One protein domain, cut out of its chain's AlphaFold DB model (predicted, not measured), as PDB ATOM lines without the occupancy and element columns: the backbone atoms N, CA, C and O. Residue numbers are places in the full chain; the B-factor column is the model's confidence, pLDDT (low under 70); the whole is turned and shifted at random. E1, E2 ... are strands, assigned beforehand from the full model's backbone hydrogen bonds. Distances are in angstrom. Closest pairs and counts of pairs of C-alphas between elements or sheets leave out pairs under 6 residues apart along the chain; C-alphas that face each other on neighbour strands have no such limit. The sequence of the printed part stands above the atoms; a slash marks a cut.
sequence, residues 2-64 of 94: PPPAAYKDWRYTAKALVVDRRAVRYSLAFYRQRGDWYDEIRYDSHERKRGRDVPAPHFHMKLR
ATOM      1  N   PRO A   2      -7.703 140.495 -47.315       41.06
ATOM      2  CA  PRO A   2      -6.640 139.683 -47.896       41.06
ATOM      3  C   PRO A   2      -6.361 138.487 -46.962       41.06
ATOM      4  O   PRO A   2      -6.573 138.613 -45.751       41.06
ATOM      5  N   PRO A   3      -5.959 137.326 -47.504       46.38
ATOM      6  CA  PRO A   3      -5.740 136.113 -46.719       46.38
ATOM      7  C   PRO A   3      -4.656 136.341 -45.654       46.38
ATOM      8  O   PRO A   3      -3.811 137.228 -45.823       46.38
ATOM      9  N   PRO A   4      -4.656 135.573 -44.548       50.16
ATOM     10  CA  PRO A   4      -3.627 135.708 -43.528       50.16
ATOM     11  C   PRO A   4      -2.256 135.471 -44.169       50.16
ATOM     12  O   PRO A   4      -2.057 134.476 -44.862       50.16
ATOM     13  N   ALA A   5      -1.339 136.418 -43.963       67.75
ATOM     14  CA  ALA A   5       0.005 136.452 -44.532       67.75
ATOM     15  C   ALA A   5       0.893 135.319 -43.979       67.75
ATOM     16  O   ALA A   5       1.802 135.553 -43.176       67.75
ATOM     17  N   ALA A   6       0.594 134.077 -44.358       80.50
ATOM     18  CA  ALA A   6       1.269 132.890 -43.867       80.50
ATOM     19  C   ALA A   6       1.356 131.781 -44.926       80.50
ATOM     20  O   ALA A   6       0.463 131.602 -45.750       80.50
ATOM     21  N   TYR A   7       2.440 131.014 -44.868       87.50
ATOM     22  CA  TYR A   7       2.656 129.778 -45.606       87.50
ATOM     23  C   TYR A   7       3.051 128.692 -44.604       87.50
ATOM     24  O   TYR A   7       4.157 128.709 -44.063       87.50
ATOM     25  N   LYS A   8       2.143 127.746 -44.340       90.00
ATOM     26  CA  LYS A   8       2.291 126.758 -43.254       90.00
ATOM     27  C   LYS A   8       2.509 127.462 -41.901       90.00
ATOM     28  O   LYS A   8       1.715 128.319 -41.527       90.00
ATOM     29  N   ASP A   9       3.571 127.108 -41.181       91.06
ATOM     30  CA  ASP A   9       4.002 127.705 -39.915       91.06
ATOM     31  C   ASP A   9       4.785 129.020 -40.087       91.06
ATOM     32  O   ASP A   9       5.160 129.649 -39.097       91.06
ATOM     33  N   TRP A  10       5.020 129.460 -41.325       94.50
ATOM     34  CA  TRP A  10       5.735 130.695 -41.621       94.50
ATOM     35  C   TRP A  10       4.772 131.848 -41.815       94.50
ATOM     36  O   TRP A  10       3.789 131.740 -42.539       94.50
ATOM     37  N   ARG A  11       5.097 132.989 -41.225       94.00
ATOM     38  CA  ARG A  11       4.476 134.278 -41.527       94.00
ATOM     39  C   ARG A  11       5.377 135.034 -42.485       94.00
ATOM     40  O   ARG A  11       6.578 134.774 -42.514       94.00
ATOM     41  N   TYR A  12       4.834 135.984 -43.238       93.38
ATOM     42  CA  TYR A  12       5.671 136.839 -44.076       93.38
ATOM     43  C   TYR A  12       5.324 138.318 -43.968       93.38
ATOM     44  O   TYR A  12       4.195 138.707 -43.676       93.38
ATOM     45  N   THR A  13       6.329 139.156 -44.212       92.56
ATOM     46  CA  THR A  13       6.173 140.601 -44.397       92.56
ATOM     47  C   THR A  13       6.882 141.036 -45.666       92.56
ATOM     48  O   THR A  13       7.941 140.509 -45.995       92.56
ATOM     49  N   ALA A  14       6.312 142.016 -46.359       91.62
ATOM     50  CA  ALA A  14       6.940 142.669 -47.494       91.62
ATOM     51  C   ALA A  14       7.064 144.166 -47.210       91.62
ATOM     52  O   ALA A  14       6.146 144.783 -46.665       91.62
ATOM     53  N   LYS A  15       8.198 144.751 -47.580       90.50
ATOM     54  CA  LYS A  15       8.441 146.193 -47.530       90.50
ATOM     55  C   LYS A  15       8.900 146.630 -48.908       90.50
ATOM     56  O   LYS A  15       9.807 146.024 -49.459       90.50
ATOM     57  N   ALA A  16       8.303 147.684 -49.449       89.56
ATOM     58  CA  ALA A  16       8.732 148.276 -50.707       89.56
ATOM     59  C   ALA A  16       8.867 149.791 -50.543       89.56
ATOM     60  O   ALA A  16       7.960 150.448 -50.037       89.56
ATOM     61  N   LEU A  17       9.998 150.338 -50.976       84.25
ATOM     62  CA  LEU A  17      10.161 151.754 -51.253       84.25
ATOM     63  C   LEU A  17       9.689 151.995 -52.686       84.25
ATOM     64  O   LEU A  17      10.245 151.437 -53.635       84.25
ATOM     65  N   VAL A  18       8.657 152.819 -52.827       81.94
ATOM     66  CA  VAL A  18       8.063 153.172 -54.116       81.94
ATOM     67  C   VAL A  18       8.345 154.647 -54.389       81.94
ATOM     68  O   VAL A  18       7.977 155.499 -53.586       81.94
ATOM     69  N   VAL A  19       8.985 154.942 -55.519       76.25
ATOM     70  CA  VAL A  19       9.235 156.302 -56.022       76.25
ATOM     71  C   VAL A  19       8.578 156.398 -57.397       76.25
ATOM     72  O   VAL A  19       8.703 155.473 -58.196       76.25
ATOM     73  N   ASP A  20       7.806 157.457 -57.654       78.19
ATOM     74  CA  ASP A  20       7.071 157.659 -58.917       78.19
ATOM     75  C   ASP A  20       6.264 156.430 -59.380       78.19
ATOM     76  O   ASP A  20       6.259 156.049 -60.550       78.19
ATOM     77  N   ARG A  21       5.573 155.778 -58.432       76.50
ATOM     78  CA  ARG A  21       4.777 154.548 -58.642       76.50
ATOM     79  C   ARG A  21       5.584 153.318 -59.090       76.50
ATOM     80  O   ARG A  21       4.986 152.315 -59.475       76.50
ATOM     81  N   ARG A  22       6.916 153.348 -59.005       70.56
ATOM     82  CA  ARG A  22       7.797 152.198 -59.258       70.56
ATOM     83  C   ARG A  22       8.463 151.747 -57.965       70.56
ATOM     84  O   ARG A  22       8.981 152.568 -57.211       70.56
ATOM     85  N   ALA A  23       8.454 150.443 -57.697       70.19
ATOM     86  CA  ALA A  23       9.224 149.886 -56.591       70.19
ATOM     87  C   ALA A  23      10.719 150.008 -56.920       70.19
ATOM     88  O   ALA A  23      11.212 149.334 -57.821       70.19
ATOM     89  N   VAL A  24      11.424 150.887 -56.207       82.75
ATOM     90  CA  VAL A  24      12.872 151.102 -56.376       82.75
ATOM     91  C   VAL A  24      13.691 150.232 -55.437       82.75
ATOM     92  O   VAL A  24      14.864 150.013 -55.682       82.75
ATOM     93  N   ARG A  25      13.080 149.719 -54.367       88.88
ATOM     94  CA  ARG A  25      13.682 148.758 -53.447       88.88
ATOM     95  C   ARG A  25      12.580 147.995 -52.756       88.88
ATOM     96  O   ARG A  25      11.592 148.583 -52.340       88.88
ATOM     97  N   TYR A  26      12.758 146.702 -52.586       91.38
ATOM     98  CA  TYR A  26      11.847 145.896 -51.795       91.38
ATOM     99  C   TYR A  26      12.561 144.740 -51.107       91.38
ATOM    100  O   TYR A  26      13.601 144.267 -51.576       91.38
ATOM    101  N   SER A  27      11.980 144.321 -49.991       93.75
ATOM    102  CA  SER A  27      12.377 143.155 -49.226       93.75
ATOM    103  C   SER A  27      11.161 142.334 -48.820       93.75
ATOM    104  O   SER A  27      10.067 142.865 -48.609       93.75
ATOM    105  N   LEU A  28      11.355 141.025 -48.728       94.81
ATOM    106  CA  LEU A  28      10.346 140.048 -48.341       94.81
ATOM    107  C   LEU A  28      10.976 139.128 -47.309       94.81
ATOM    108  O   LEU A  28      11.977 138.494 -47.611       94.81
ATOM    109  N   ALA A  29      10.416 139.048 -46.108       95.50
ATOM    110  CA  ALA A  29      10.911 138.170 -45.054       95.50
ATOM    111  C   ALA A  29       9.829 137.167 -44.671       95.50
ATOM    112  O   ALA A  29       8.746 137.576 -44.247       95.50
ATOM    113  N   PHE A  30      10.142 135.880 -44.787       96.25
ATOM    114  CA  PHE A  30       9.407 134.789 -44.164       96.25
ATOM    115  C   PHE A  30      10.067 134.466 -42.832       96.25
ATOM    116  O   PHE A  30      11.281 134.293 -42.775       96.25
ATOM    117  N   TYR A  31       9.281 134.355 -41.769       95.25
ATOM    118  CA  TYR A  31       9.777 134.008 -40.444       95.25
ATOM    119  C   TYR A  31       8.836 133.040 -39.734       95.25
ATOM    120  O   TYR A  31       7.617 133.075 -39.918       95.25
ATOM    121  N   ARG A  32       9.403 132.188 -38.884       95.12
ATOM    122  CA  ARG A  32       8.645 131.330 -37.964       95.12
ATOM    123  C   ARG A  32       9.301 131.318 -36.595       95.12
ATOM    124  O   ARG A  32      10.525 131.304 -36.490       95.12
ATOM    125  N   GLN A  33       8.491 131.296 -35.546       92.00
ATOM    126  CA  GLN A  33       8.984 131.210 -34.176       92.00
ATOM    127  C   GLN A  33       9.224 129.750 -33.784       92.00
ATOM    128  O   GLN A  33       8.414 128.872 -34.078       92.00
ATOM    129  N   ARG A  34      10.334 129.493 -33.095       88.56
ATOM    130  CA  ARG A  34      10.715 128.192 -32.542       88.56
ATOM    131  C   ARG A  34      11.244 128.399 -31.125       88.56
ATOM    132  O   ARG A  34      12.448 128.564 -30.932       88.56
ATOM    133  N   GLY A  35      10.332 128.403 -30.153       87.38
ATOM    134  CA  GLY A  35      10.633 128.721 -28.755       87.38
ATOM    135  C   GLY A  35      11.011 130.194 -28.574       87.38
ATOM    136  O   GLY A  35      10.256 131.088 -28.959       87.38
ATOM    137  N   ASP A  36      12.191 130.423 -28.011       88.25
ATOM    138  CA  ASP A  36      12.852 131.716 -27.803       88.25
ATOM    139  C   ASP A  36      13.586 132.254 -29.047       88.25
ATOM    140  O   ASP A  36      14.109 133.367 -29.038       88.25
ATOM    141  N   TRP A  37      13.607 131.484 -30.137       90.62
ATOM    142  CA  TRP A  37      14.276 131.829 -31.391       90.62
ATOM    143  C   TRP A  37      13.286 131.968 -32.555       90.62
ATOM    144  O   TRP A  37      12.124 131.565 -32.466       90.62
ATOM    145  N   TYR A  38      13.758 132.493 -33.686       91.69
ATOM    146  CA  TYR A  38      13.028 132.477 -34.950       91.69
ATOM    147  C   TYR A  38      13.935 132.110 -36.131       91.69
ATOM    148  O   TYR A  38      15.078 132.564 -36.221       91.69
ATOM    149  N   ASP A  39      13.403 131.301 -37.042       96.12
ATOM    150  CA  ASP A  39      14.006 131.117 -38.361       96.12
ATOM    151  C   ASP A  39      13.545 132.264 -39.274       96.12
ATOM    152  O   ASP A  39      12.407 132.726 -39.157       96.12
ATOM    153  N   GLU A  40      14.400 132.701 -40.195       96.56
ATOM    154  CA  GLU A  40      14.103 133.720 -41.204       96.56
ATOM    155  C   GLU A  40      14.696 133.329 -42.561       96.56
ATOM    156  O   GLU A  40      15.860 132.940 -42.658       96.56
ATOM    157  N   ILE A  41      13.901 133.486 -43.617       96.06
ATOM    158  CA  ILE A  41      14.363 133.499 -45.006       96.06
ATOM    159  C   ILE A  41      13.915 134.831 -45.591       96.06
ATOM    160  O   ILE A  41      12.717 135.119 -45.648       96.06
ATOM    161  N   ARG A  42      14.868 135.660 -46.007       95.94
ATOM    162  CA  ARG A  42      14.604 137.008 -46.501       95.94
ATOM    163  C   ARG A  42      15.187 137.201 -47.886       95.94
ATOM    164  O   ARG A  42      16.330 136.849 -48.117       95.94
ATOM    165  N   TYR A  43      14.421 137.807 -48.778       95.25
ATOM    166  CA  TYR A  43      14.906 138.341 -50.040       95.25
ATOM    167  C   TYR A  43      15.066 139.852 -49.921       95.25
ATOM    168  O   TYR A  43      14.139 140.536 -49.478       95.25
ATOM    169  N   ASP A  44      16.205 140.367 -50.363       95.19
ATOM    170  CA  ASP A  44      16.464 141.790 -50.527       95.19
ATOM    171  C   ASP A  44      16.839 142.049 -51.990       95.19
ATOM    172  O   ASP A  44      17.778 141.461 -52.513       95.19
ATOM    173  N   SER A  45      16.125 142.956 -52.661       95.00
ATOM    174  CA  SER A  45      16.450 143.351 -54.047       95.00
ATOM    175  C   SER A  45      17.695 144.246 -54.155       95.00
ATOM    176  O   SER A  45      18.251 144.412 -55.240       95.00
ATOM    177  N   HIS A  46      18.092 144.878 -53.048       93.69
ATOM    178  CA  HIS A  46      19.140 145.894 -52.995       93.69
ATOM    179  C   HIS A  46      19.978 145.738 -51.733       93.69
ATOM    180  O   HIS A  46      19.472 145.357 -50.676       93.69
ATOM    181  N   GLU A  47      21.231 146.164 -51.817       92.44
ATOM    182  CA  GLU A  47      22.124 146.321 -50.674       92.44
ATOM    183  C   GLU A  47      22.539 147.788 -50.511       92.44
ATOM    184  O   GLU A  47      22.516 148.570 -51.464       92.44
ATOM    185  N   ARG A  48      22.957 148.174 -49.301       86.75
ATOM    186  CA  ARG A  48      23.476 149.521 -49.047       86.75
ATOM    187  C   ARG A  48      24.999 149.519 -49.155       86.75
ATOM    188  O   ARG A  48      25.686 149.092 -48.234       86.75
ATOM    189  N   LYS A  49      25.536 150.057 -50.250       89.25
ATOM    190  CA  LYS A  49      26.981 150.219 -50.482       89.25
ATOM    191  C   LYS A  49      27.364 151.693 -50.419       89.25
ATOM    192  O   LYS A  49      26.844 152.514 -51.168       89.25
ATOM    193  N   ARG A  50      28.280 152.045 -49.504       90.62
ATOM    194  CA  ARG A  50      28.757 153.434 -49.289       90.62
ATOM    195  C   ARG A  50      27.607 154.451 -49.153       90.62
ATOM    196  O   ARG A  50      27.646 155.536 -49.724       90.62
ATOM    197  N   GLY A  51      26.548 154.067 -48.437       86.56
ATOM    198  CA  GLY A  51      25.371 154.912 -48.208       86.56
ATOM    199  C   GLY A  51      24.372 154.998 -49.368       86.56
ATOM    200  O   GLY A  51      23.347 155.657 -49.208       86.56
ATOM    201  N   ARG A  52      24.629 154.333 -50.500       85.38
ATOM    202  CA  ARG A  52      23.723 154.265 -51.654       85.38
ATOM    203  C   ARG A  52      23.071 152.891 -51.735       85.38
ATOM    204  O   ARG A  52      23.721 151.890 -51.440       85.38
ATOM    205  N   ASP A  53      21.808 152.860 -52.140       84.62
ATOM    206  CA  ASP A  53      21.115 151.609 -52.440       84.62
ATOM    207  C   ASP A  53      21.527 151.165 -53.851       84.62
ATOM    208  O   ASP A  53      21.414 151.928 -54.811       84.62
ATOM    209  N   VAL A  54      22.068 149.954 -53.959       90.94
ATOM    210  CA  VAL A  54      22.573 149.375 -55.209       90.94
ATOM    211  C   VAL A  54      21.766 148.115 -55.518       90.94
ATOM    212  O   VAL A  54      21.593 147.301 -54.603       90.94
ATOM    213  N   PRO A  55      21.266 147.936 -56.759       92.88
ATOM    214  CA  PRO A  55      20.621 146.695 -57.169       92.88
ATOM    215  C   PRO A  55      21.581 145.524 -56.976       92.88
ATOM    216  O   PRO A  55      22.637 145.454 -57.602       92.88
ATOM    217  N   ALA A  56      21.213 144.637 -56.064       93.38
ATOM    218  CA  ALA A  56      21.993 143.475 -55.675       93.38
ATOM    219  C   ALA A  56      20.999 142.480 -55.071       93.38
ATOM    220  O   ALA A  56      20.835 142.463 -53.854       93.38
ATOM    221  N   PRO A  57      20.239 141.740 -55.894       93.50
ATOM    222  CA  PRO A  57      19.243 140.807 -55.395       93.50
ATOM    223  C   PRO A  57      19.928 139.628 -54.701       93.50
ATOM    224  O   PRO A  57      20.801 138.990 -55.281       93.50
ATOM    225  N   HIS A  58      19.548 139.343 -53.459       94.25
ATOM    226  CA  HIS A  58      20.118 138.238 -52.692       94.25
ATOM    227  C   HIS A  58      19.148 137.729 -51.628       94.25
ATOM    228  O   HIS A  58      18.249 138.442 -51.172       94.25
ATOM    229  N   PHE A  59      19.357 136.479 -51.219       94.56
ATOM    230  CA  PHE A  59      18.672 135.881 -50.084       94.56
ATOM    231  C   PHE A  59      19.564 135.893 -48.839       94.56
ATOM    232  O   PHE A  59      20.752 135.586 -48.906       94.56
ATOM    233  N   HIS A  60      18.968 136.200 -47.691       94.88
ATOM    234  CA  HIS A  60      19.496 135.915 -46.362       94.88
ATOM    235  C   HIS A  60      18.738 134.730 -45.785       94.88
ATOM    236  O   HIS A  60      17.512 134.657 -45.890       94.88
ATOM    237  N   MET A  61      19.453 133.833 -45.118       94.50
ATOM    238  CA  MET A  61      18.854 132.702 -44.428       94.50
ATOM    239  C   MET A  61      19.451 132.592 -43.030       94.50
ATOM    240  O   MET A  61      20.663 132.494 -42.864       94.50
ATOM    241  N   LYS A  62      18.586 132.618 -42.021       94.94
ATOM    242  CA  LYS A  62      18.928 132.433 -40.614       94.94
ATOM    243  C   LYS A  62      18.088 131.280 -40.091       94.94
ATOM    244  O   LYS A  62      16.880 131.420 -39.937       94.94
ATOM    245  N   LEU A  63      18.719 130.146 -39.816       93.50
ATOM    246  CA  LEU A  63      18.054 128.960 -39.278       93.50
ATOM    247  C   LEU A  63      18.623 128.634 -37.901       93.50
ATOM    248  O   LEU A  63      19.824 128.772 -37.671       93.50
ATOM    249  N   ARG A  64      17.764 128.204 -36.976       91.88
ATOM    250  CA  ARG A  64      18.197 127.660 -35.690       91.88
ATOM    251  C   ARG A  64      19.001 126.380 -35.918       91.88
ATOM    252  O   ARG A  64      18.506 125.458 -36.563       91.88
TER     253      ARG A  64
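Overview. This is residues 2 to 64 of the 94 residues of an uncharacterized protein of Acidobacteria bacterium (UniProt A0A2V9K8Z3). One long, narrow-stranded sheet of four strands winds back and forth as a twisted slab, with no named helix over either face. The hairpin of E3 and E4 is sharply bent towards its turn, and residues 2 to 9 lead in to the edge strand E1. The printed part has 63 residues and is all strand: E1, E2, E3 and E4 follow each other along the chain and across the sheet in that order, all antiparallel. The whole is loose, with a radius of gyration of the C-alphas of 13.8 A, and flat, spanning 38 by 31 by 16 A.

Along the chain. Find C-alpha 10 at (5.735, 130.695, -41.621), where E1 begins; it runs 29.6 A to residue 19. E2, residues 22 to 34, covers 36.0 A and bends by 55 degrees at residue 25. E3, residues 37 to 49, covers 29.4 A and bends by 88 degrees at residue 45. E4, residues 52 to 62, covers 24.9 A, bends by 86 degrees at residue 55 and ends at C-alpha 62, (18.928, 132.433, -40.614).

Arrangement. The four strands form a meander, each strand the antiparallel neighbour of the one before. Between the inner strands E2 and E3, a hairpin at 161 degrees, look at N 30 and O 41, 2.8 A apart, within hydrogen-bond range; C-alphas 29 and 42 face each other at 4.1 A. In the hairpin of E1 and E2, at 163 degrees, find N 13 and O 29 at 2.9 A. In that of E3 and E4, at 162 degrees, find N 60 and O 42 at 2.7 A. The edge strands E1 and E4 are apart. Before E1, residues 6 to 7 pair antiparallel with its residues 10 to 11.

Size, cuts and confidence. The C-alphas of Asp 20 and Gly 35 are the two farthest apart, 42.0 A. The printed part has no cut, and its three links between strands are tight. Mean pLDDT of the printed part is 87.6; residues 2 to 5 are under 70.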